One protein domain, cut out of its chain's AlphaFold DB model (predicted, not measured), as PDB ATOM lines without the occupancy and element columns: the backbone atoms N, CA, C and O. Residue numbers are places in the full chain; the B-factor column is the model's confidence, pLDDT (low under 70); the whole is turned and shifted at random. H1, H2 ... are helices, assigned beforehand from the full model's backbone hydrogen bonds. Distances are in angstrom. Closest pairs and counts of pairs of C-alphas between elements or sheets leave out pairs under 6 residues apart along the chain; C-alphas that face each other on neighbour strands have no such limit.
ATOM      1  N   ARG A 236     154.782 261.025 225.447       84.69
ATOM      2  CA  ARG A 236     155.283 261.375 224.107       84.69
ATOM      3  C   ARG A 236     155.575 260.141 223.262       84.69
ATOM      4  O   ARG A 236     155.147 260.104 222.110       84.69
ATOM      5  N   SER A 237     156.223 259.131 223.836       86.69
ATOM      6  CA  SER A 237     156.539 257.869 223.151       86.69
ATOM      7  C   SER A 237     155.269 257.168 222.665       86.69
ATOM      8  O   SER A 237     155.142 256.857 221.481       86.69
ATOM      9  N   ARG A 238     154.265 257.041 223.545       86.19
ATOM     10  CA  ARG A 238     152.954 256.455 223.224       86.19
ATOM     11  C   ARG A 238     152.253 257.199 222.083       86.19
ATOM     12  O   ARG A 238     151.805 256.572 221.123       86.19
ATOM     13  N   ARG A 239     152.183 258.537 222.149       84.44
ATOM     14  CA  ARG A 239     151.563 259.365 221.094       84.44
ATOM     15  C   ARG A 239     152.291 259.239 219.761       84.44
ATOM     16  O   ARG A 239     151.643 259.175 218.712       84.44
ATOM     17  N   HIS A 240     153.620 259.215 219.787       86.31
ATOM     18  CA  HIS A 240     154.390 259.144 218.558       86.31
ATOM     19  C   HIS A 240     154.219 257.795 217.859       86.31
ATOM     20  O   HIS A 240     153.903 257.784 216.662       86.31
ATOM     21  N   LEU A 241     154.342 256.696 218.604       86.75
ATOM     22  CA  LEU A 241     154.156 255.348 218.083       86.75
ATOM     23  C   LEU A 241     152.739 255.173 217.520       86.75
ATOM     24  O   LEU A 241     152.567 254.719 216.388       86.75
ATOM     25  N   PHE A 242     151.720 255.655 218.239       85.69
ATOM     26  CA  PHE A 242     150.334 255.641 217.770       85.69
ATOM     27  C   PHE A 242     150.149 256.382 216.436       85.69
ATOM     28  O   PHE A 242     149.494 255.884 215.514       85.69
ATOM     29  N   SER A 243     150.752 257.568 216.305       85.50
ATOM     30  CA  SER A 243     150.727 258.357 215.068       85.50
ATOM     31  C   SER A 243     151.425 257.630 213.912       85.50
ATOM     32  O   SER A 243     150.890 257.595 212.801       85.50
ATOM     33  N   ARG A 244     152.587 257.001 214.161       86.50
ATOM     34  CA  ARG A 244     153.328 256.223 213.148       86.50
ATOM     35  C   ARG A 244     152.519 255.017 212.669       86.50
ATOM     36  O   ARG A 244     152.343 254.862 211.460       86.50
ATOM     37  N   ILE A 245     151.951 254.235 213.590       85.69
ATOM     38  CA  ILE A 245     151.092 253.085 213.268       85.69
ATOM     39  C   ILE A 245     149.878 253.529 212.448       85.69
ATOM     40  O   ILE A 245     149.584 252.947 211.404       85.69
ATOM     41  N   THR A 246     149.202 254.604 212.864       84.31
ATOM     42  CA  THR A 246     148.017 255.122 212.162       84.31
ATOM     43  C   THR A 246     148.353 255.556 210.734       84.31
ATOM     44  O   THR A 246     147.632 255.203 209.801       84.31
ATOM     45  N   LYS A 247     149.474 256.261 210.532       85.25
ATOM     46  CA  LYS A 247     149.943 256.655 209.194       85.25
ATOM     47  C   LYS A 247     150.270 255.445 208.316       85.25
ATOM     48  O   LYS A 247     149.979 255.487 207.123       85.25
ATOM     49  N   GLN A 248     150.857 254.384 208.874       81.81
ATOM     50  CA  GLN A 248     151.156 253.166 208.111       81.81
ATOM     51  C   GLN A 248     149.894 252.389 207.727       81.81
ATOM     52  O   GLN A 248     149.739 252.018 206.566       81.81
ATOM     53  N   LEU A 249     148.937 252.244 208.645       81.19
ATOM     54  CA  LEU A 249     147.636 251.635 208.345       81.19
ATOM     55  C   LEU A 249     146.887 252.401 207.238       81.19
ATOM     56  O   LEU A 249     146.338 251.794 206.322       81.19
ATOM     57  N   GLN A 250     146.914 253.738 207.269       79.62
ATOM     58  CA  GLN A 250     146.301 254.572 206.228       79.62
ATOM     59  C   GLN A 250     147.008 254.463 204.869       79.62
ATOM     60  O   GLN A 250     146.345 254.522 203.834       79.62
ATOM     61  N   LYS A 251     148.338 254.305 204.845       71.94
ATOM     62  CA  LYS A 251     149.088 254.058 203.602       71.94
ATOM     63  C   LYS A 251     148.730 252.704 202.999       71.94
ATOM     64  O   LYS A 251     148.459 252.649 201.806       71.94
ATOM     65  N   ASN A 252     148.646 251.652 203.812       58.78
ATOM     66  CA  ASN A 252     148.258 250.319 203.343       58.78
ATOM     67  C   ASN A 252     146.836 250.300 202.762       58.78
ATOM     68  O   ASN A 252     146.610 249.650 201.746       58.78
ATOM     69  N   ASN A 253     145.910 251.096 203.310       57.75
ATOM     70  CA  ASN A 253     144.581 251.261 202.712       57.75
ATOM     71  C   ASN A 253     144.631 251.899 201.312       57.75
ATOM     72  O   ASN A 253     143.846 251.509 200.457       57.75
ATOM     73  N   LYS A 254     145.566 252.826 201.047       47.59
ATOM     74  CA  LYS A 254     145.726 253.443 199.716       47.59
ATOM     75  C   LYS A 254     146.298 252.481 198.671       47.59
ATOM     76  O   LYS A 254     145.939 252.594 197.506       47.59
ATOM     77  N   TYR A 255     147.156 251.541 199.078       38.66
ATOM     78  CA  TYR A 255     147.670 250.486 198.193       38.66
ATOM     79  C   TYR A 255     146.655 249.354 197.962       38.66
ATOM     80  O   TYR A 255     146.709 248.708 196.921       38.66
ATOM     81  N   PHE A 312     153.803 235.058 205.731       43.75
ATOM     82  CA  PHE A 312     154.531 236.144 206.398       43.75
ATOM     83  C   PHE A 312     154.530 237.449 205.589       43.75
ATOM     84  O   PHE A 312     154.705 238.525 206.160       43.75
ATOM     85  N   TYR A 313     154.309 237.363 204.273       50.34
ATOM     86  CA  TYR A 313     154.369 238.492 203.343       50.34
ATOM     87  C   TYR A 313     153.002 239.144 203.087       50.34
ATOM     88  O   TYR A 313     152.928 240.197 202.454       50.34
ATOM     89  N   CYS A 314     151.900 238.554 203.564       59.78
ATOM     90  CA  CYS A 314     150.581 239.100 203.272       59.78
ATOM     91  C   CYS A 314     150.442 240.511 203.886       59.78
ATOM     92  O   CYS A 314     150.590 240.666 205.105       59.78
ATOM     93  N   PRO A 315     150.108 241.551 203.093       63.38
ATOM     94  CA  PRO A 315     149.787 242.883 203.611       63.38
ATOM     95  C   PRO A 315     148.728 242.844 204.721       63.38
ATOM     96  O   PRO A 315     148.725 243.694 205.615       63.38
ATOM     97  N   GLU A 316     147.871 241.820 204.698       68.38
ATOM     98  CA  GLU A 316     146.858 241.577 205.716       68.38
ATOM     99  C   GLU A 316     147.456 241.108 207.053       68.38
ATOM    100  O   GLU A 316     146.985 241.545 208.100       68.38
ATOM    101  N   THR A 317     148.544 240.328 207.051       71.25
ATOM    102  CA  THR A 317     149.296 239.948 208.263       71.25
ATOM    103  C   THR A 317     149.910 241.186 208.921       71.25
ATOM    104  O   THR A 317     149.690 241.438 210.106       71.25
ATOM    105  N   VAL A 318     150.578 242.044 208.137       72.50
ATOM    106  CA  VAL A 318     151.152 243.313 208.628       72.50
ATOM    107  C   VAL A 318     150.061 244.232 209.187       72.50
ATOM    108  O   VAL A 318     150.209 244.822 210.257       72.50
ATOM    109  N   LYS A 319     148.931 244.345 208.485       78.06
ATOM    110  CA  LYS A 319     147.785 245.157 208.910       78.06
ATOM    111  C   LYS A 319     147.146 244.624 210.194       78.06
ATOM    112  O   LYS A 319     146.830 245.429 211.074       78.06
ATOM    113  N   ARG A 320     146.991 243.302 210.342       79.00
ATOM    114  CA  ARG A 320     146.515 242.665 211.582       79.00
ATOM    115  C   ARG A 320     147.439 242.990 212.752       79.00
ATOM    116  O   ARG A 320     146.958 243.491 213.766       79.00
ATOM    117  N   MET A 321     148.751 242.832 212.578       77.50
ATOM    118  CA  MET A 321     149.736 243.130 213.626       77.50
ATOM    119  C   MET A 321     149.757 244.606 214.027       77.50
ATOM    120  O   MET A 321     149.726 244.928 215.212       77.50
ATOM    121  N   LEU A 322     149.732 245.528 213.061       81.56
ATOM    122  CA  LEU A 322     149.643 246.963 213.348       81.56
ATOM    123  C   LEU A 322     148.328 247.331 214.053       81.56
ATOM    124  O   LEU A 322     148.308 248.216 214.907       81.56
ATOM    125  N   THR A 323     147.228 246.648 213.726       82.94
ATOM    126  CA  THR A 323     145.932 246.848 214.391       82.94
ATOM    127  C   THR A 323     145.961 246.332 215.829       82.94
ATOM    128  O   THR A 323     145.478 247.020 216.727       82.94
ATOM    129  N   GLN A 324     146.573 245.171 216.072       81.56
ATOM    130  CA  GLN A 324     146.785 244.626 217.417       81.56
ATOM    131  C   GLN A 324     147.694 245.532 218.255       81.56
ATOM    132  O   GLN A 324     147.329 245.893 219.370       81.56
ATOM    133  N   LEU A 325     148.816 246.001 217.700       82.56
ATOM    134  CA  LEU A 325     149.718 246.934 218.381       82.56
ATOM    135  C   LEU A 325     149.020 248.263 218.716       82.56
ATOM    136  O   LEU A 325     149.234 248.843 219.779       82.56
ATOM    137  N   ARG A 326     148.132 248.742 217.836       83.94
ATOM    138  CA  ARG A 326     147.304 249.926 218.103       83.94
ATOM    139  C   ARG A 326     146.308 249.700 219.244       83.94
ATOM    140  O   ARG A 326     146.094 250.626 220.023       83.94
ATOM    141  N   ARG A 327     145.699 248.512 219.338       82.00
ATOM    142  CA  ARG A 327     144.809 248.135 220.454       82.00
ATOM    143  C   ARG A 327     145.583 248.058 221.768       82.00
ATOM    144  O   ARG A 327     145.209 248.743 222.709       82.00
ATOM    145  N   TRP A 328     146.738 247.393 221.773       84.31
ATOM    146  CA  TRP A 328     147.655 247.370 222.917       84.31
ATOM    147  C   TRP A 328     147.998 248.782 223.425       84.31
ATOM    148  O   TRP A 328     147.923 249.064 224.619       84.31
ATOM    149  N   LEU A 329     148.287 249.724 222.518       82.81
ATOM    150  CA  LEU A 329     148.521 251.124 222.890       82.81
ATOM    151  C   LEU A 329     147.294 251.837 223.450       82.81
ATOM    152  O   LEU A 329     147.472 252.818 224.169       82.81
ATOM    153  N   HIS A 330     146.077 251.434 223.097       79.50
ATOM    154  CA  HIS A 330     144.856 251.984 223.683       79.50
ATOM    155  C   HIS A 330     144.620 251.426 225.085       79.50
ATOM    156  O   HIS A 330     144.356 252.210 225.996       79.50
ATOM    157  N   ASP A 331     144.803 250.120 225.257       79.31
ATOM    158  CA  ASP A 331     144.523 249.404 226.504       79.31
ATOM    159  C   ASP A 331     145.601 249.627 227.578       79.31
ATOM    160  O   ASP A 331     145.367 249.404 228.766       79.31
ATOM    161  N   MET A 332     146.770 250.148 227.184       75.94
ATOM    162  CA  MET A 332     147.859 250.473 228.101       75.94
ATOM    163  C   MET A 332     147.424 251.483 229.190       75.94
ATOM    164  O   MET A 332     146.921 252.573 228.855       75.94
ATOM    165  N   PRO A 333     147.678 251.185 230.481       77.25
ATOM    166  CA  PRO A 333     147.387 252.095 231.590       77.25
ATOM    167  C   PRO A 333     148.139 253.429 231.463       77.25
ATOM    168  O   PRO A 333     149.083 253.584 230.682       77.25
ATOM    169  N   SER A 334     147.687 254.442 232.207       75.88
ATOM    170  CA  SER A 334     148.399 255.721 232.258       75.88
ATOM    171  C   SER A 334     149.760 255.541 232.947       75.88
ATOM    172  O   SER A 334     149.876 254.703 233.841       75.88
ATOM    173  N   PRO A 335     150.794 256.326 232.595       75.81
ATOM    174  CA  PRO A 335     152.095 256.233 233.260       75.81
ATOM    175  C   PRO A 335     152.016 256.458 234.776       75.81
ATOM    176  O   PRO A 335     152.720 255.795 235.526       75.81
ATOM    177  N   ILE A 336     151.099 257.310 235.250       75.75
ATOM    178  CA  ILE A 336     150.831 257.483 236.688       75.75
ATOM    179  C   ILE A 336     150.261 256.197 237.299       75.75
ATOM    180  O   ILE A 336     150.669 255.806 238.386       75.75
ATOM    181  N   ALA A 337     149.341 255.518 236.606       75.75
ATOM    182  CA  ALA A 337     148.815 254.238 237.065       75.75
ATOM    183  C   ALA A 337     149.896 253.145 237.077       75.75
ATOM    184  O   ALA A 337     149.935 252.390 238.034       75.75
ATOM    185  N   LEU A 338     150.799 253.110 236.089       73.81
ATOM    186  CA  LEU A 338     151.945 252.186 236.059       73.81
ATOM    187  C   LEU A 338     152.918 252.421 237.216       73.81
ATOM    188  O   LEU A 338     153.389 251.472 237.829       73.81
ATOM    189  N   MET A 339     153.208 253.682 237.536       71.62
ATOM    190  CA  MET A 339     154.073 254.026 238.671       71.62
ATOM    191  C   MET A 339     153.427 253.724 240.027       71.62
ATOM    192  O   MET A 339     154.138 253.505 241.003       71.62
ATOM    193  N   ASN A 340     152.095 253.738 240.083       70.81
ATOM    194  CA  ASN A 340     151.306 253.457 241.279       70.81
ATOM    195  C   ASN A 340     150.746 252.027 241.288       70.81
ATOM    196  O   ASN A 340     149.924 251.714 242.154       70.81
ATOM    197  N   GLU A 341     151.129 251.175 240.327       63.59
ATOM    198  CA  GLU A 341     150.710 249.778 240.284       63.59
ATOM    199  C   GLU A 341     151.315 249.088 241.505       63.59
ATOM    200  O   GLU A 341     152.459 248.640 241.526       63.59
ATOM    201  N   ASP A 363     148.203 240.741 227.063       55.44
ATOM    202  CA  ASP A 363     148.546 242.111 226.642       55.44
ATOM    203  C   ASP A 363     150.057 242.442 226.716       55.44
ATOM    204  O   ASP A 363     150.553 243.248 225.930       55.44
ATOM    205  N   ASP A 364     150.824 241.784 227.594       56.59
ATOM    206  CA  ASP A 364     152.277 241.986 227.742       56.59
ATOM    207  C   ASP A 364     153.137 241.178 226.739       56.59
ATOM    208  O   ASP A 364     154.331 241.453 226.553       56.59
ATOM    209  N   GLU A 365     152.553 240.197 226.049       71.81
ATOM    210  CA  GLU A 365     153.259 239.329 225.104       71.81
ATOM    211  C   GLU A 365     153.214 239.836 223.659       71.81
ATOM    212  O   GLU A 365     154.039 239.411 222.850       71.81
ATOM    213  N   ILE A 366     152.307 240.756 223.319       78.44
ATOM    214  CA  ILE A 366     152.108 241.248 221.942       78.44
ATOM    215  C   ILE A 366     153.407 241.816 221.357       78.44
ATOM    216  O   ILE A 366     153.772 241.494 220.229       78.44
ATOM    217  N   VAL A 367     154.144 242.616 222.133       78.44
ATOM    218  CA  VAL A 367     155.416 243.214 221.689       78.44
ATOM    219  C   VAL A 367     156.501 242.148 221.497       78.44
ATOM    220  O   VAL A 367     157.227 242.203 220.512       78.44
ATOM    221  N   ASN A 368     156.562 241.130 222.364       80.62
ATOM    222  CA  ASN A 368     157.519 240.023 222.224       80.62
ATOM    223  C   ASN A 368     157.224 239.175 220.982       80.62
ATOM    224  O   ASN A 368     158.136 238.732 220.287       80.62
ATOM    225  N   HIS A 369     155.945 238.930 220.697       77.12
ATOM    226  CA  HIS A 369     155.527 238.218 219.495       77.12
ATOM    227  C   HIS A 369     155.810 239.036 218.238       77.12
ATOM    228  O   HIS A 369     156.279 238.480 217.249       77.12
ATOM    229  N   LEU A 370     155.597 240.351 218.294       80.38
ATOM    230  CA  LEU A 370     155.909 241.274 217.210       80.38
ATOM    231  C   LEU A 370     157.415 241.334 216.926       80.38
ATOM    232  O   LEU A 370     157.806 241.276 215.766       80.38
ATOM    233  N   GLU A 371     158.253 241.370 217.960       80.69
ATOM    234  CA  GLU A 371     159.713 241.306 217.832       80.69
ATOM    235  C   GLU A 371     160.177 239.977 217.217       80.69
ATOM    236  O   GLU A 371     160.922 239.971 216.235       80.69
ATOM    237  N   ARG A 372     159.684 238.839 217.728       80.88
ATOM    238  CA  ARG A 372     159.998 237.505 217.183       80.88
ATOM    239  C   ARG A 372     159.561 237.375 215.731       80.88
ATOM    240  O   ARG A 372     160.342 236.931 214.893       80.88
ATOM    241  N   TRP A 373     158.338 237.787 215.416       80.56
ATOM    242  CA  TRP A 373     157.838 237.771 214.048       80.56
ATOM    243  C   TRP A 373     158.686 238.665 213.138       80.56
ATOM    244  O   TRP A 373     159.093 238.223 212.064       80.56
ATOM    245  N   TRP A 374     159.023 239.881 213.583       81.44
ATOM    246  CA  TRP A 374     159.845 240.807 212.806       81.44
ATOM    247  C   TRP A 374     161.241 240.247 212.548       81.44
ATOM    248  O   TRP A 374     161.714 240.334 211.422       81.44
ATOM    249  N   SER A 375     161.861 239.579 213.524       79.19
ATOM    250  CA  SER A 375     163.174 238.945 213.337       79.19
ATOM    251  C   SER A 375     163.194 237.896 212.213       79.19
ATOM    252  O   SER A 375     164.212 237.728 211.546       79.19
ATOM    253  N   MET A 376     162.057 237.235 211.956       75.69
ATOM    254  CA  MET A 376     161.899 236.251 210.878       75.69
ATOM    255  C   MET A 376     161.466 236.894 209.552       75.69
ATOM    256  O   MET A 376     161.923 236.487 208.486       75.69
ATOM    257  N   ALA A 377     160.595 237.907 209.606       69.31
ATOM    258  CA  ALA A 377     160.007 238.558 208.434       69.31
ATOM    259  C   ALA A 377     160.876 239.686 207.847       69.31
ATOM    260  O   ALA A 377     160.732 240.014 206.668       69.31
ATOM    261  N   TYR A 378     161.794 240.266 208.630       71.56
ATOM    262  CA  TYR A 378     162.645 241.401 208.251       71.56
ATOM    263  C   TYR A 378     163.273 241.286 206.850       71.56
ATOM    264  O   TYR A 378     163.087 242.212 206.056       71.56
ATOM    265  N   PRO A 379     163.957 240.180 206.477       69.12
ATOM    266  CA  PRO A 379     164.608 240.089 205.170       69.12
ATOM    267  C   PRO A 379     163.622 240.006 203.996       69.12
ATOM    268  O   PRO A 379     164.024 240.201 202.852       69.12
ATOM    269  N   LEU A 380     162.345 239.727 204.265       66.25
ATOM    270  CA  LEU A 380     161.335 239.427 203.255       66.25
ATOM    271  C   LEU A 380     160.427 240.623 202.946       66.25
ATOM    272  O   LEU A 380     159.808 240.635 201.892       66.25
ATOM    273  N   VAL A 381     160.340 241.640 203.809       63.75
ATOM    274  CA  VAL A 381     159.366 242.741 203.673       63.75
ATOM    275  C   VAL A 381     159.951 243.945 202.905       63.75
ATOM    276  O   VAL A 381     161.051 244.386 203.227       63.75
ATOM    277  N   PRO A 382     159.251 244.548 201.921       56.06
ATOM    278  CA  PRO A 382     159.653 245.816 201.302       56.06
ATOM    279  C   PRO A 382     159.341 247.017 202.219       56.06
ATOM    280  O   PRO A 382     158.379 246.996 202.977       56.06
ATOM    281  N   ASN A 383     160.124 248.103 202.141       62.78
ATOM    282  CA  ASN A 383     160.037 249.267 203.054       62.78
ATOM    283  C   ASN A 383     160.313 248.942 204.542       62.78
ATOM    284  O   ASN A 383     159.679 249.500 205.443       62.78
ATOM    285  N   GLN A 384     161.318 248.093 204.788       71.69
ATOM    286  CA  GLN A 384     161.757 247.623 206.114       71.69
ATOM    287  C   GLN A 384     161.919 248.755 207.132       71.69
ATOM    288  O   GLN A 384     161.453 248.651 208.257       71.69
ATOM    289  N   THR A 385     162.496 249.884 206.716       76.62
ATOM    290  CA  THR A 385     162.904 250.977 207.612       76.62
ATOM    291  C   THR A 385     161.776 251.595 208.437       76.62
ATOM    292  O   THR A 385     162.027 252.126 209.515       76.62
ATOM    293  N   GLN A 386     160.536 251.580 207.948       76.44
ATOM    294  CA  GLN A 386     159.407 252.172 208.670       76.44
ATOM    295  C   GLN A 386     158.785 251.202 209.674       76.44
ATOM    296  O   GLN A 386     158.413 251.621 210.769       76.44
ATOM    297  N   LEU A 387     158.667 249.928 209.301       79.31
ATOM    298  CA  LEU A 387     158.172 248.879 210.190       79.31
ATOM    299  C   LEU A 387     159.198 248.564 211.280       79.31
ATOM    300  O   LEU A 387     158.825 248.467 212.442       79.31
ATOM    301  N   ASP A 388     160.480 248.555 210.928       82.50
ATOM    302  CA  ASP A 388     161.595 248.397 211.860       82.50
ATOM    303  C   ASP A 388     161.591 249.466 212.962       82.50
ATOM    304  O   ASP A 388     161.714 249.170 214.150       82.50
ATOM    305  N   ARG A 389     161.329 250.723 212.581       82.94
ATOM    306  CA  ARG A 389     161.144 251.821 213.540       82.94
ATOM    307  C   ARG A 389     159.937 251.615 214.453       82.94
ATOM    308  O   ARG A 389     160.034 251.931 215.630       82.94
ATOM    309  N   ILE A 390     158.812 251.115 213.936       85.69
ATOM    310  CA  ILE A 390     157.610 250.844 214.747       85.69
ATOM    311  C   ILE A 390     157.878 249.720 215.750       85.69
ATOM    312  O   ILE A 390     157.516 249.855 216.915       85.69
ATOM    313  N   VAL A 391     158.519 248.637 215.305       84.19
ATOM    314  CA  VAL A 391     158.898 247.499 216.154       84.19
ATOM    315  C   VAL A 391     159.835 247.968 217.262       84.19
ATOM    316  O   VAL A 391     159.567 247.736 218.437       84.19
ATOM    317  N   SER A 392     160.875 248.719 216.906       85.12
ATOM    318  CA  SER A 392     161.865 249.193 217.873       85.12
ATOM    319  C   SER A 392     161.279 250.190 218.880       85.12
ATOM    320  O   SER A 392     161.574 250.116 220.071       85.12
ATOM    321  N   GLU A 393     160.394 251.091 218.440       86.56
ATOM    322  CA  GLU A 393     159.651 251.988 219.335       86.56
ATOM    323  C   GLU A 393     158.699 251.234 220.271       86.56
ATOM    324  O   GLU A 393     158.535 251.630 221.426       86.56
ATOM    325  N   ALA A 394     158.074 250.151 219.798       86.12
ATOM    326  CA  ALA A 394     157.225 249.301 220.627       86.12
ATOM    327  C   ALA A 394     158.044 248.569 221.703       86.12
ATOM    328  O   ALA A 394     157.650 248.588 222.870       86.12
ATOM    329  N   CYS A 395     159.200 248.002 221.340       85.25
ATOM    330  CA  CYS A 395     160.132 247.389 222.291       85.25
ATOM    331  C   CYS A 395     160.649 248.410 223.313       85.25
ATOM    332  O   CYS A 395     160.645 248.145 224.513       85.25
ATOM    333  N   PHE A 396     161.016 249.614 222.863       86.31
ATOM    334  CA  PHE A 396     161.413 250.709 223.747       86.31
ATOM    335  C   PHE A 396     160.315 251.063 224.757       86.31
ATOM    336  O   PHE A 396     160.585 251.144 225.954       86.31
ATOM    337  N   LEU A 397     159.071 251.245 224.297       86.06
ATOM    338  CA  LEU A 397     157.955 251.597 225.175       86.06
ATOM    339  C   LEU A 397     157.639 250.478 226.174       86.06
ATOM    340  O   LEU A 397     157.298 250.766 227.319       86.06
ATOM    341  N   LYS A 398     157.791 249.213 225.768       85.75
ATOM    342  CA  LYS A 398     157.679 248.073 226.677       85.75
ATOM    343  C   LYS A 398     158.755 248.109 227.768       85.75
ATOM    344  O   LYS A 398     158.404 248.096 228.941       85.75
ATOM    345  N   ASN A 399     160.028 248.251 227.400       83.31
ATOM    346  CA  ASN A 399     161.123 248.346 228.375       83.31
ATOM    347  C   ASN A 399     160.930 249.538 229.328       83.31
ATOM    348  O   ASN A 399     161.208 249.451 230.522       83.31
ATOM    349  N   PHE A 400     160.412 250.653 228.811       83.56
ATOM    350  CA  PHE A 400     160.076 251.820 229.620       83.56
ATOM    351  C   PHE A 400     158.939 251.523 230.614       83.56
ATOM    352  O   PHE A 400     159.022 251.932 231.769       83.56
ATOM    353  N   ASN A 401     157.902 250.778 230.208       84.00
ATOM    354  CA  ASN A 401     156.839 250.328 231.115       84.00
ATOM    355  C   ASN A 401     157.379 249.434 232.234       84.00
ATOM    356  O   ASN A 401     156.974 249.600 233.381       84.00
ATOM    357  N   ASP A 402     158.297 248.523 231.915       81.25
ATOM    358  CA  ASP A 402     158.904 247.631 232.903       81.25
ATOM    359  C   ASP A 402     159.687 248.430 233.959       81.25
ATOM    360  O   ASP A 402     159.580 248.151 235.154       81.25
ATOM    361  N   ILE A 403     160.385 249.499 233.551       79.50
ATOM    362  CA  ILE A 403     161.030 250.438 234.483       79.50
ATOM    363  C   ILE A 403     159.998 251.147 235.363       79.50
ATOM    364  O   ILE A 403     160.171 251.178 236.583       79.50
ATOM    365  N   LEU A 404     158.915 251.681 234.785       78.56
ATOM    366  CA  LEU A 404     157.863 252.352 235.561       78.56
ATOM    367  C   LEU A 404     157.213 251.412 236.585       78.56
ATOM    368  O   LEU A 404     156.981 251.831 237.715       78.56
ATOM    369  N   ARG A 405     156.976 250.148 236.215       75.81
ATOM    370  CA  ARG A 405     156.427 249.107 237.102       75.81
ATOM    371  C   ARG A 405     157.416 248.654 238.170       75.81
ATOM    372  O   ARG A 405     157.018 248.309 239.275       75.81
ATOM    373  N   SER A 406     158.717 248.685 237.873       68.06
ATOM    374  CA  SER A 406     159.772 248.379 238.850       68.06
ATOM    375  C   SER A 406     159.911 249.435 239.956       68.06
ATOM    376  O   SER A 406     160.718 249.269 240.876       68.06
ATOM    377  N   ARG A 407     159.117 250.517 239.902       63.16
ATOM    378  CA  ARG A 407     158.994 251.512 240.964       63.16
ATOM    379  C   ARG A 407     158.342 250.888 242.201       63.16
ATOM    380  O   ARG A 407     157.157 251.036 242.468       63.16
ATOM    381  N   ILE A 408     159.149 250.192 242.993       53.47
ATOM    382  CA  ILE A 408     158.722 249.657 244.284       53.47
ATOM    383  C   ILE A 408     158.594 250.822 245.266       53.47
ATOM    384  O   ILE A 408     159.593 251.400 245.701       53.47
ATOM    385  N   ASP A 409     157.355 251.148 245.623       49.94
ATOM    386  CA  ASP A 409     157.031 252.158 246.622       49.94
ATOM    387  C   ASP A 409     157.508 251.698 248.020       49.94
ATOM    388  O   ASP A 409     157.002 250.729 248.596       49.94
ATOM    389  N   LEU A 410     158.509 252.381 248.593       45.72
ATOM    390  CA  LEU A 410     159.097 252.050 249.903       45.72
ATOM    391  C   LEU A 410     158.078 252.117 251.052       45.72
ATOM    392  O   LEU A 410     158.275 251.489 252.096       45.72
ATOM    393  N   LYS A 411     156.970 252.848 250.876       43.34
ATOM    394  CA  LYS A 411     155.856 252.857 251.837       43.34
ATOM    395  C   LYS A 411     155.207 251.476 251.974       43.34
ATOM    396  O   LYS A 411     154.765 251.115 253.066       43.34
TER     397      LYS A 411
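AT A GLANCE: This is residues 236 to 255, 312 to 341 and 363 to 411 of the 429 residues of an uncharacterized protein of Fasciola hepatica (UniProt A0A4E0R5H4). Four helices, H1, H2, H4 and H5, form an up-and-down bundle, each running against the one before, and short H3 packs on the last residues of H5. Residues 406 to 411 lengthen it. The all-helix printed part has 99 residues, with H1 to H5 in chain order and no named strand. It is only just compact, close to loose: radius of gyration of the C-alphas 14.8 A, spans 53 by 25 by 19 A.

HOW THE PARTS SIT: H5, residues 384 to 405, is the hub. It forms a hairpin with H4, residues 366 to 380, at a shallow tilt of 22 degrees; their closest C-alphas, Val 367 and Cys 395, are 6.3 A apart. H1, residues 236 to 255, touches H5, closest C-alphas Leu 241 and Glu 393, 6.6 A. H2, residues 315 to 331, touches H1, closest C-alphas Ile 245 and Leu 322, 6.3 A, and H4, closest C-alphas Leu 325 and Ile 366, 7.1 A. H3, residues 335 to 339, touches H5, closest C-alphas Met 339 and Leu 404, 5.2 A. Each O i to N i+4 pair is within hydrogen-bond range in H1, H2, H3 and H5, and 9 of 11 in H4.

IN THESE COORDINATES: H5 runs 31.5 A from C-alpha 384 at (161.757, 247.623, 206.114); H1 runs 29.1 A from C-alpha 236 at (155.283, 261.375, 224.107).

THE WHOLE: Cuts leave gaps of 17.9 A between C-alphas 255 and 312 and 15.8 A between C-alphas 341 and 363. Model pLDDT is under 70 in 24 residues.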